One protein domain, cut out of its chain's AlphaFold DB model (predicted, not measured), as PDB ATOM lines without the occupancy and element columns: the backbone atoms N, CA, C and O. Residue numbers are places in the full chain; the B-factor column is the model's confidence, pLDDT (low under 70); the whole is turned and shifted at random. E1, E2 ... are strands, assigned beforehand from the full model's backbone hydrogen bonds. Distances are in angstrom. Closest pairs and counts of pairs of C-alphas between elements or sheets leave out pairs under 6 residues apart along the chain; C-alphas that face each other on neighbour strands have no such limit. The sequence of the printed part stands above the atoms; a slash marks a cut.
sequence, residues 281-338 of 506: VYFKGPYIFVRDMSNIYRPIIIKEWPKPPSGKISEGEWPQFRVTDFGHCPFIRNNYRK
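This is residues 281 to 338 of the 506 residues of an uncharacterized protein of Pneumocystis jirovecii (strain RU7) (UniProt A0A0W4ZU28). With little regular structure, this flat model is a hairpin of two short strands, E1 and E2, joined at one end by the loop of residues 291 to 300, while a long looped stretch, residues 305 to 338, follows E2 at the hairpin's other end and winds away from it. The printed part has 58 residues, with no named helix and two antiparallel strands, E1 then E2; the class is all strand, with 8 residues in named elements. It is only just loose, close to extended, with a radius of gyration of the C-alphas of 15.3 A and spans of 48 by 29 by 11 A.

E1, residues 287 to 290, and E2, residues 301 to 304, form an antiparallel hairpin at 172 degrees. C-alphas 287 and 304 face each other at 4.1 A. N 288 and O 303, 2.8 A apart, are within hydrogen-bond range, as are N 303 and O 288 at 3.1 A.

E1 begins at C-alpha 287 (35.126, 197.007, -1.831) and spans 10.0 A. E2, also 10.0 A, ends at C-alpha 304 (31.012, 197.012, -1.634).

The C-alphas of Ile 296 and Lys 338, the two farthest apart, are 49.0 A apart. The printed part has no cut. The link from E1 to E2 is short. Mean pLDDT of the printed part is 76.7; residues 311, 313 to 315, 326 and 333 to 338 are under 70.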
ATOM      1  N   VAL A 281      30.058 199.107  10.588       81.00
ATOM      2  CA  VAL A 281      29.658 198.268   9.447       81.00
ATOM      3  C   VAL A 281      30.909 197.834   8.678       81.00
ATOM      4  O   VAL A 281      31.429 198.565   7.837       81.00
ATOM      5  N   TYR A 282      31.407 196.633   8.975       84.50
ATOM      6  CA  TYR A 282      32.535 196.032   8.257       84.50
ATOM      7  C   TYR A 282      32.105 195.480   6.893       84.50
ATOM      8  O   TYR A 282      31.216 194.629   6.821       84.50
ATOM      9  N   PHE A 283      32.792 195.904   5.828       85.81
ATOM     10  CA  PHE A 283      32.652 195.312   4.495       85.81
ATOM     11  C   PHE A 283      33.061 193.832   4.529       85.81
ATOM     12  O   PHE A 283      34.137 193.481   5.017       85.81
ATOM     13  N   LYS A 284      32.200 192.956   4.006       84.38
ATOM     14  CA  LYS A 284      32.369 191.494   4.004       84.38
ATOM     15  C   LYS A 284      32.827 190.971   2.641       84.38
ATOM     16  O   LYS A 284      33.438 189.900   2.577       84.38
ATOM     17  N   GLY A 285      32.521 191.681   1.559       82.50
ATOM     18  CA  GLY A 285      32.953 191.434   0.185       82.50
ATOM     19  C   GLY A 285      34.092 192.355  -0.274       82.50
ATOM     20  O   GLY A 285      34.601 193.161   0.504       82.50
ATOM     21  N   PRO A 286      34.531 192.238  -1.541       85.06
ATOM     22  CA  PRO A 286      35.446 193.200  -2.150       85.06
ATOM     23  C   PRO A 286      34.819 194.596  -2.176       85.06
ATOM     24  O   PRO A 286      33.634 194.738  -2.474       85.06
ATOM     25  N   TYR A 287      35.608 195.629  -1.895       88.56
ATOM     26  CA  TYR A 287      35.126 197.007  -1.831       88.56
ATOM     27  C   TYR A 287      36.122 197.993  -2.446       88.56
ATOM     28  O   TYR A 287      37.318 197.724  -2.544       88.56
ATOM     29  N   ILE A 288      35.617 199.164  -2.832       89.62
ATOM     30  CA  ILE A 288      36.407 200.350  -3.151       89.62
ATOM     31  C   ILE A 288      36.071 201.449  -2.139       89.62
ATOM     32  O   ILE A 288      34.904 201.743  -1.869       89.62
ATOM     33  N   PHE A 289      37.116 202.046  -1.568       89.00
ATOM     34  CA  PHE A 289      37.015 203.116  -0.582       89.00
ATOM     35  C   PHE A 289      37.971 204.246  -0.961       89.00
ATOM     36  O   PHE A 289      39.182 204.141  -0.768       89.00
ATOM     37  N   VAL A 290      37.430 205.322  -1.533       89.31
ATOM     38  CA  VAL A 290      38.202 206.499  -1.948       89.31
ATOM     39  C   VAL A 290      37.955 207.611  -0.939       89.31
ATOM     40  O   VAL A 290      36.859 208.168  -0.876       89.31
ATOM     41  N   ARG A 291      38.979 207.946  -0.150       86.25
ATOM     42  CA  ARG A 291      38.961 209.052   0.819       86.25
ATOM     43  C   ARG A 291      39.897 210.174   0.381       86.25
ATOM     44  O   ARG A 291      40.880 209.937  -0.310       86.25
ATOM     45  N   ASP A 292      39.603 211.380   0.845       84.00
ATOM     46  CA  ASP A 292      40.537 212.503   0.796       84.00
ATOM     47  C   ASP A 292      41.662 212.282   1.825       84.00
ATOM     48  O   ASP A 292      41.373 211.874   2.954       84.00
ATOM     49  N   MET A 293      42.926 212.548   1.473       81.12
ATOM     50  CA  MET A 293      44.057 212.379   2.401       81.12
ATOM     51  C   MET A 293      43.929 213.302   3.620       81.12
ATOM     52  O   MET A 293      44.276 212.908   4.732       81.12
ATOM     53  N   SER A 294      43.383 214.507   3.429       77.62
ATOM     54  CA  SER A 294      43.215 215.495   4.497       77.62
ATOM     55  C   SER A 294      42.058 215.179   5.448       77.62
ATOM     56  O   SER A 294      41.927 215.846   6.468       77.62
ATOM     57  N   ASN A 295      41.201 214.197   5.136       74.31
ATOM     58  CA  ASN A 295      40.025 213.815   5.933       74.31
ATOM     59  C   ASN A 295      39.029 214.957   6.241       74.31
ATOM     60  O   ASN A 295      38.215 214.833   7.147       74.31
ATOM     61  N   ILE A 296      39.050 216.056   5.475       79.56
ATOM     62  CA  ILE A 296      38.160 217.218   5.687       79.56
ATOM     63  C   ILE A 296      36.723 216.946   5.193       79.56
ATOM     64  O   ILE A 296      35.745 217.528   5.669       79.56
ATOM     65  N   TYR A 297      36.587 216.045   4.225       83.12
ATOM     66  CA  TYR A 297      35.348 215.763   3.507       83.12
ATOM     67  C   TYR A 297      34.922 214.309   3.708       83.12
ATOM     68  O   TYR A 297      35.748 213.441   4.001       83.12
ATOM     69  N   ARG A 298      33.628 214.027   3.503       80.81
ATOM     70  CA  ARG A 298      33.141 212.640   3.417       80.81
ATOM     71  C   ARG A 298      33.894 211.871   2.313       80.81
ATOM     72  O   ARG A 298      34.293 212.494   1.323       80.81
ATOM     73  N   PRO A 299      34.099 210.544   2.460       83.31
ATOM     74  CA  PRO A 299      34.693 209.722   1.411       83.31
ATOM     75  C   PRO A 299      33.967 209.907   0.075       83.31
ATOM     76  O   PRO A 299      32.744 210.029   0.035       83.31
ATOM     77  N   ILE A 300      34.740 209.951  -1.006       85.94
ATOM     78  CA  ILE A 300      34.281 210.263  -2.363       85.94
ATOM     79  C   ILE A 300      33.555 209.055  -2.965       85.94
ATOM     80  O   ILE A 300      32.543 209.216  -3.642       85.94
ATOM     81  N   ILE A 301      34.055 207.845  -2.697       87.06
ATOM     82  CA  ILE A 301      33.420 206.589  -3.105       87.06
ATOM     83  C   ILE A 301      33.468 205.614  -1.932       87.06
ATOM     84  O   ILE A 301      34.538 205.360  -1.375       87.06
ATOM     85  N   ILE A 302      32.313 205.037  -1.607       89.12
ATOM     86  CA  ILE A 302      32.177 203.852  -0.762       89.12
ATOM     87  C   ILE A 302      31.298 202.878  -1.544       89.12
ATOM     88  O   ILE A 302      30.130 203.176  -1.788       89.12
ATOM     89  N   LYS A 303      31.848 201.742  -1.979       88.56
ATOM     90  CA  LYS A 303      31.064 200.689  -2.635       88.56
ATOM     91  C   LYS A 303      31.632 199.312  -2.318       88.56
ATOM     92  O   LYS A 303      32.798 199.049  -2.586       88.56
ATOM     93  N   GLU A 304      30.778 198.446  -1.793       89.75
ATOM     94  CA  GLU A 304      31.012 197.012  -1.634       89.75
ATOM     95  C   GLU A 304      30.342 196.251  -2.790       89.75
ATOM     96  O   GLU A 304      29.336 196.705  -3.343       89.75
ATOM     97  N   TRP A 305      30.898 195.098  -3.160       87.06
ATOM     98  CA  TRP A 305      30.296 194.143  -4.088       87.06
ATOM     99  C   TRP A 305      30.023 192.806  -3.387       87.06
ATOM    100  O   TRP A 305      30.846 192.360  -2.578       87.06
ATOM    101  N   PRO A 306      28.920 192.112  -3.722       82.06
ATOM    102  CA  PRO A 306      28.662 190.774  -3.204       82.06
ATOM    103  C   PRO A 306      29.752 189.791  -3.658       82.06
ATOM    104  O   PRO A 306      30.272 189.862  -4.775       82.06
ATOM    105  N   LYS A 307      30.084 188.830  -2.792       78.69
ATOM    106  CA  LYS A 307      30.924 187.683  -3.166       78.69
ATOM    107  C   LYS A 307      30.120 186.763  -4.103       78.69
ATOM    108  O   LYS A 307      28.996 186.412  -3.748       78.69
ATOM    109  N   PRO A 308      30.654 186.348  -5.270       77.25
ATOM    110  CA  PRO A 308      29.939 185.460  -6.181       77.25
ATOM    111  C   PRO A 308      29.739 184.080  -5.530       77.25
ATOM    112  O   PRO A 308      30.688 183.554  -4.940       77.25
ATOM    113  N   PRO A 309      28.559 183.446  -5.667       70.75
ATOM    114  CA  PRO A 309      28.238 182.201  -4.963       70.75
ATOM    115  C   PRO A 309      29.121 181.013  -5.378       70.75
ATOM    116  O   PRO A 309      29.339 180.111  -4.579       70.75
ATOM    117  N   SER A 310      29.708 181.024  -6.583       70.75
ATOM    118  CA  SER A 310      30.686 180.006  -7.006       70.75
ATOM    119  C   SER A 310      32.075 180.171  -6.357       70.75
ATOM    120  O   SER A 310      32.980 179.405  -6.690       70.75
ATOM    121  N   GLY A 311      32.316 181.202  -5.535       67.94
ATOM    122  CA  GLY A 311      33.618 181.504  -4.917       67.94
ATOM    123  C   GLY A 311      34.722 181.971  -5.882       67.94
ATOM    124  O   GLY A 311      35.764 182.462  -5.447       67.94
ATOM    125  N   LYS A 312      34.515 181.861  -7.199       70.50
ATOM    126  CA  LYS A 312      35.501 182.225  -8.222       70.50
ATOM    127  C   LYS A 312      35.622 183.737  -8.370       70.50
ATOM    128  O   LYS A 312      34.684 184.424  -8.771       70.50
ATOM    129  N   ILE A 313      36.841 184.228  -8.180       67.81
ATOM    130  CA  ILE A 313      37.220 185.640  -8.333       67.81
ATOM    131  C   ILE A 313      36.924 186.174  -9.754       67.81
ATOM    132  O   ILE A 313      36.720 187.370  -9.924       67.81
ATOM    133  N   SER A 314      36.856 185.313 -10.775       66.56
ATOM    134  CA  SER A 314      36.524 185.669 -12.167       66.56
ATOM    135  C   SER A 314      35.043 185.990 -12.426       66.56
ATOM    136  O   SER A 314      34.707 186.557 -13.467       66.56
ATOM    137  N   GLU A 315      34.141 185.611 -11.518       68.88
ATOM    138  CA  GLU A 315      32.687 185.731 -11.704       68.88
ATOM    139  C   GLU A 315      32.079 186.925 -10.946       68.88
ATOM    140  O   GLU A 315      30.882 187.168 -11.063       68.88
ATOM    141  N   GLY A 316      32.898 187.695 -10.220       74.19
ATOM    142  CA  GLY A 316      32.476 188.898  -9.501       74.19
ATOM    143  C   GLY A 316      32.099 190.083 -10.398       74.19
ATOM    144  O   GLY A 316      32.541 190.187 -11.545       74.19
ATOM    145  N   GLU A 317      31.305 190.997  -9.837       74.38
ATOM    146  CA  GLU A 317      30.799 192.222 -10.487       74.38
ATOM    147  C   GLU A 317      31.654 193.476 -10.218       74.38
ATOM    148  O   GLU A 317      31.338 194.574 -10.685       74.38
ATOM    149  N   TRP A 318      32.739 193.338  -9.453       79.94
ATOM    150  CA  TRP A 318      33.725 194.404  -9.280       79.94
ATOM    151  C   TRP A 318      34.553 194.611 -10.561       79.94
ATOM    152  O   TRP A 318      34.683 193.684 -11.369       79.94
ATOM    153  N   PRO A 319      35.150 195.804 -10.763       79.00
ATOM    154  CA  PRO A 319      36.048 196.066 -11.879       79.00
ATOM    155  C   PRO A 319      37.185 195.044 -11.930       79.00
ATOM    156  O   PRO A 319      38.012 194.947 -11.024       79.00
ATOM    157  N   GLN A 320      37.213 194.270 -13.007       75.25
ATOM    158  CA  GLN A 320      38.199 193.231 -13.259       75.25
ATOM    159  C   GLN A 320      38.532 193.241 -14.743       75.25
ATOM    160  O   GLN A 320      37.626 193.278 -15.573       75.25
ATOM    161  N   PHE A 321      39.821 193.164 -15.073       73.12
ATOM    162  CA  PHE A 321      40.261 192.944 -16.444       73.12
ATOM    163  C   PHE A 321      39.878 191.529 -16.886       73.12
ATOM    164  O   PHE A 321      40.355 190.534 -16.334       73.12
ATOM    165  N   ARG A 322      38.995 191.448 -17.875       74.38
ATOM    166  CA  ARG A 322      38.576 190.220 -18.547       74.38
ATOM    167  C   ARG A 322      39.348 190.103 -19.857       74.38
ATOM    168  O   ARG A 322      39.718 191.108 -20.456       74.38
ATOM    169  N   VAL A 323      39.584 188.874 -20.310       73.81
ATOM    170  CA  VAL A 323      40.131 188.642 -21.653       73.81
ATOM    171  C   VAL A 323      39.022 188.954 -22.655       73.81
ATOM    172  O   VAL A 323      38.067 188.184 -22.772       73.81
ATOM    173  N   THR A 324      39.134 190.101 -23.317       71.31
ATOM    174  CA  THR A 324      38.233 190.563 -24.374       71.31
ATOM    175  C   THR A 324      38.947 190.585 -25.719       71.31
ATOM    176  O   THR A 324      40.169 190.714 -25.800       71.31
ATOM    177  N   ASP A 325      38.165 190.436 -26.781       73.06
ATOM    178  CA  ASP A 325      38.638 190.504 -28.159       73.06
ATOM    179  C   ASP A 325      39.017 191.955 -28.526       73.06
ATOM    180  O   ASP A 325      38.542 192.915 -27.909       73.06
ATOM    181  N   PHE A 326      39.907 192.131 -29.508       67.56
ATOM    182  CA  PHE A 326      40.495 193.438 -29.823       67.56
ATOM    183  C   PHE A 326      39.418 194.489 -30.154       67.56
ATOM    184  O   PHE A 326      38.589 194.282 -31.036       67.56
ATOM    185  N   GLY A 327      39.443 195.619 -29.440       77.44
ATOM    186  CA  GLY A 327      38.447 196.694 -29.546       77.44
ATOM    187  C   GLY A 327      37.339 196.672 -28.480       77.44
ATOM    188  O   GLY A 327      36.652 197.678 -28.316       77.44
ATOM    189  N   HIS A 328      37.178 195.593 -27.703       76.31
ATOM    190  CA  HIS A 328      36.155 195.514 -26.651       76.31
ATOM    191  C   HIS A 328      36.675 195.916 -25.259       76.31
ATOM    192  O   HIS A 328      37.734 195.469 -24.815       76.31
ATOM    193  N   CYS A 329      35.879 196.715 -24.535       75.31
ATOM    194  CA  CYS A 329      36.195 197.211 -23.190       75.31
ATOM    195  C   CYS A 329      36.459 196.061 -22.189       75.31
ATOM    196  O   CYS A 329      35.545 195.273 -21.926       75.31
ATOM    197  N   PRO A 330      37.650 195.988 -21.558       75.94
ATOM    198  CA  PRO A 330      38.074 194.825 -20.775       75.94
ATOM    199  C   PRO A 330      37.337 194.654 -19.439       75.94
ATOM    200  O   PRO A 330      37.508 193.633 -18.780       75.94
ATOM    201  N   PHE A 331      36.520 195.622 -19.017       76.38
ATOM    202  CA  PHE A 331      35.707 195.513 -17.800       76.38
ATOM    203  C   PHE A 331      34.345 194.837 -18.044       76.38
ATOM    204  O   PHE A 331      33.729 194.327 -17.104       76.38
ATOM    205  N   ILE A 332      33.871 194.800 -19.295       73.12
ATOM    206  CA  ILE A 332      32.560 194.251 -19.661       73.12
ATOM    207  C   ILE A 332      32.670 192.733 -19.865       73.12
ATOM    208  O   ILE A 332      33.606 192.229 -20.486       73.12
ATOM    209  N   ARG A 333      31.703 191.970 -19.341       67.00
ATOM    210  CA  ARG A 333      31.637 190.516 -19.553       67.00
ATOM    211  C   ARG A 333      31.148 190.229 -20.975       67.00
ATOM    212  O   ARG A 333      29.973 190.423 -21.269       67.00
ATOM    213  N   ASN A 334      32.043 189.755 -21.845       63.00
ATOM    214  CA  ASN A 334      31.691 189.416 -23.227       63.00
ATOM    215  C   ASN A 334      30.803 188.150 -23.243       63.00
ATOM    216  O   ASN A 334      31.289 187.027 -23.097       63.00
ATOM    217  N   ASN A 335      29.483 188.331 -23.349       58.00
ATOM    218  CA  ASN A 335      28.491 187.269 -23.125       58.00
ATOM    219  C   ASN A 335      28.324 186.281 -24.300       58.00
ATOM    220  O   ASN A 335      27.580 185.311 -24.169       58.00
ATOM    221  N   TYR A 336      29.047 186.464 -25.411       55.06
ATOM    222  CA  TYR A 336      28.933 185.640 -26.625       55.06
ATOM    223  C   TYR A 336      29.278 184.148 -26.442       55.06
ATOM    224  O   TYR A 336      28.912 183.329 -27.282       55.06
ATOM    225  N   ARG A 337      29.879 183.739 -25.312       49.22
ATOM    226  CA  ARG A 337      30.070 182.317 -24.939       49.22
ATOM    227  C   ARG A 337      28.773 181.612 -24.485       49.22
ATOM    228  O   ARG A 337      28.769 180.897 -23.485       49.22
ATOM    229  N   LYS A 338      27.679 181.806 -25.226       46.28
ATOM    230  CA  LYS A 338      26.451 180.989 -25.167       46.28
ATOM    231  C   LYS A 338      25.957 180.504 -26.532       46.28
ATOM    232  O   LYS A 338      25.141 179.593 -26.569       46.28
TER     233      LYS A 338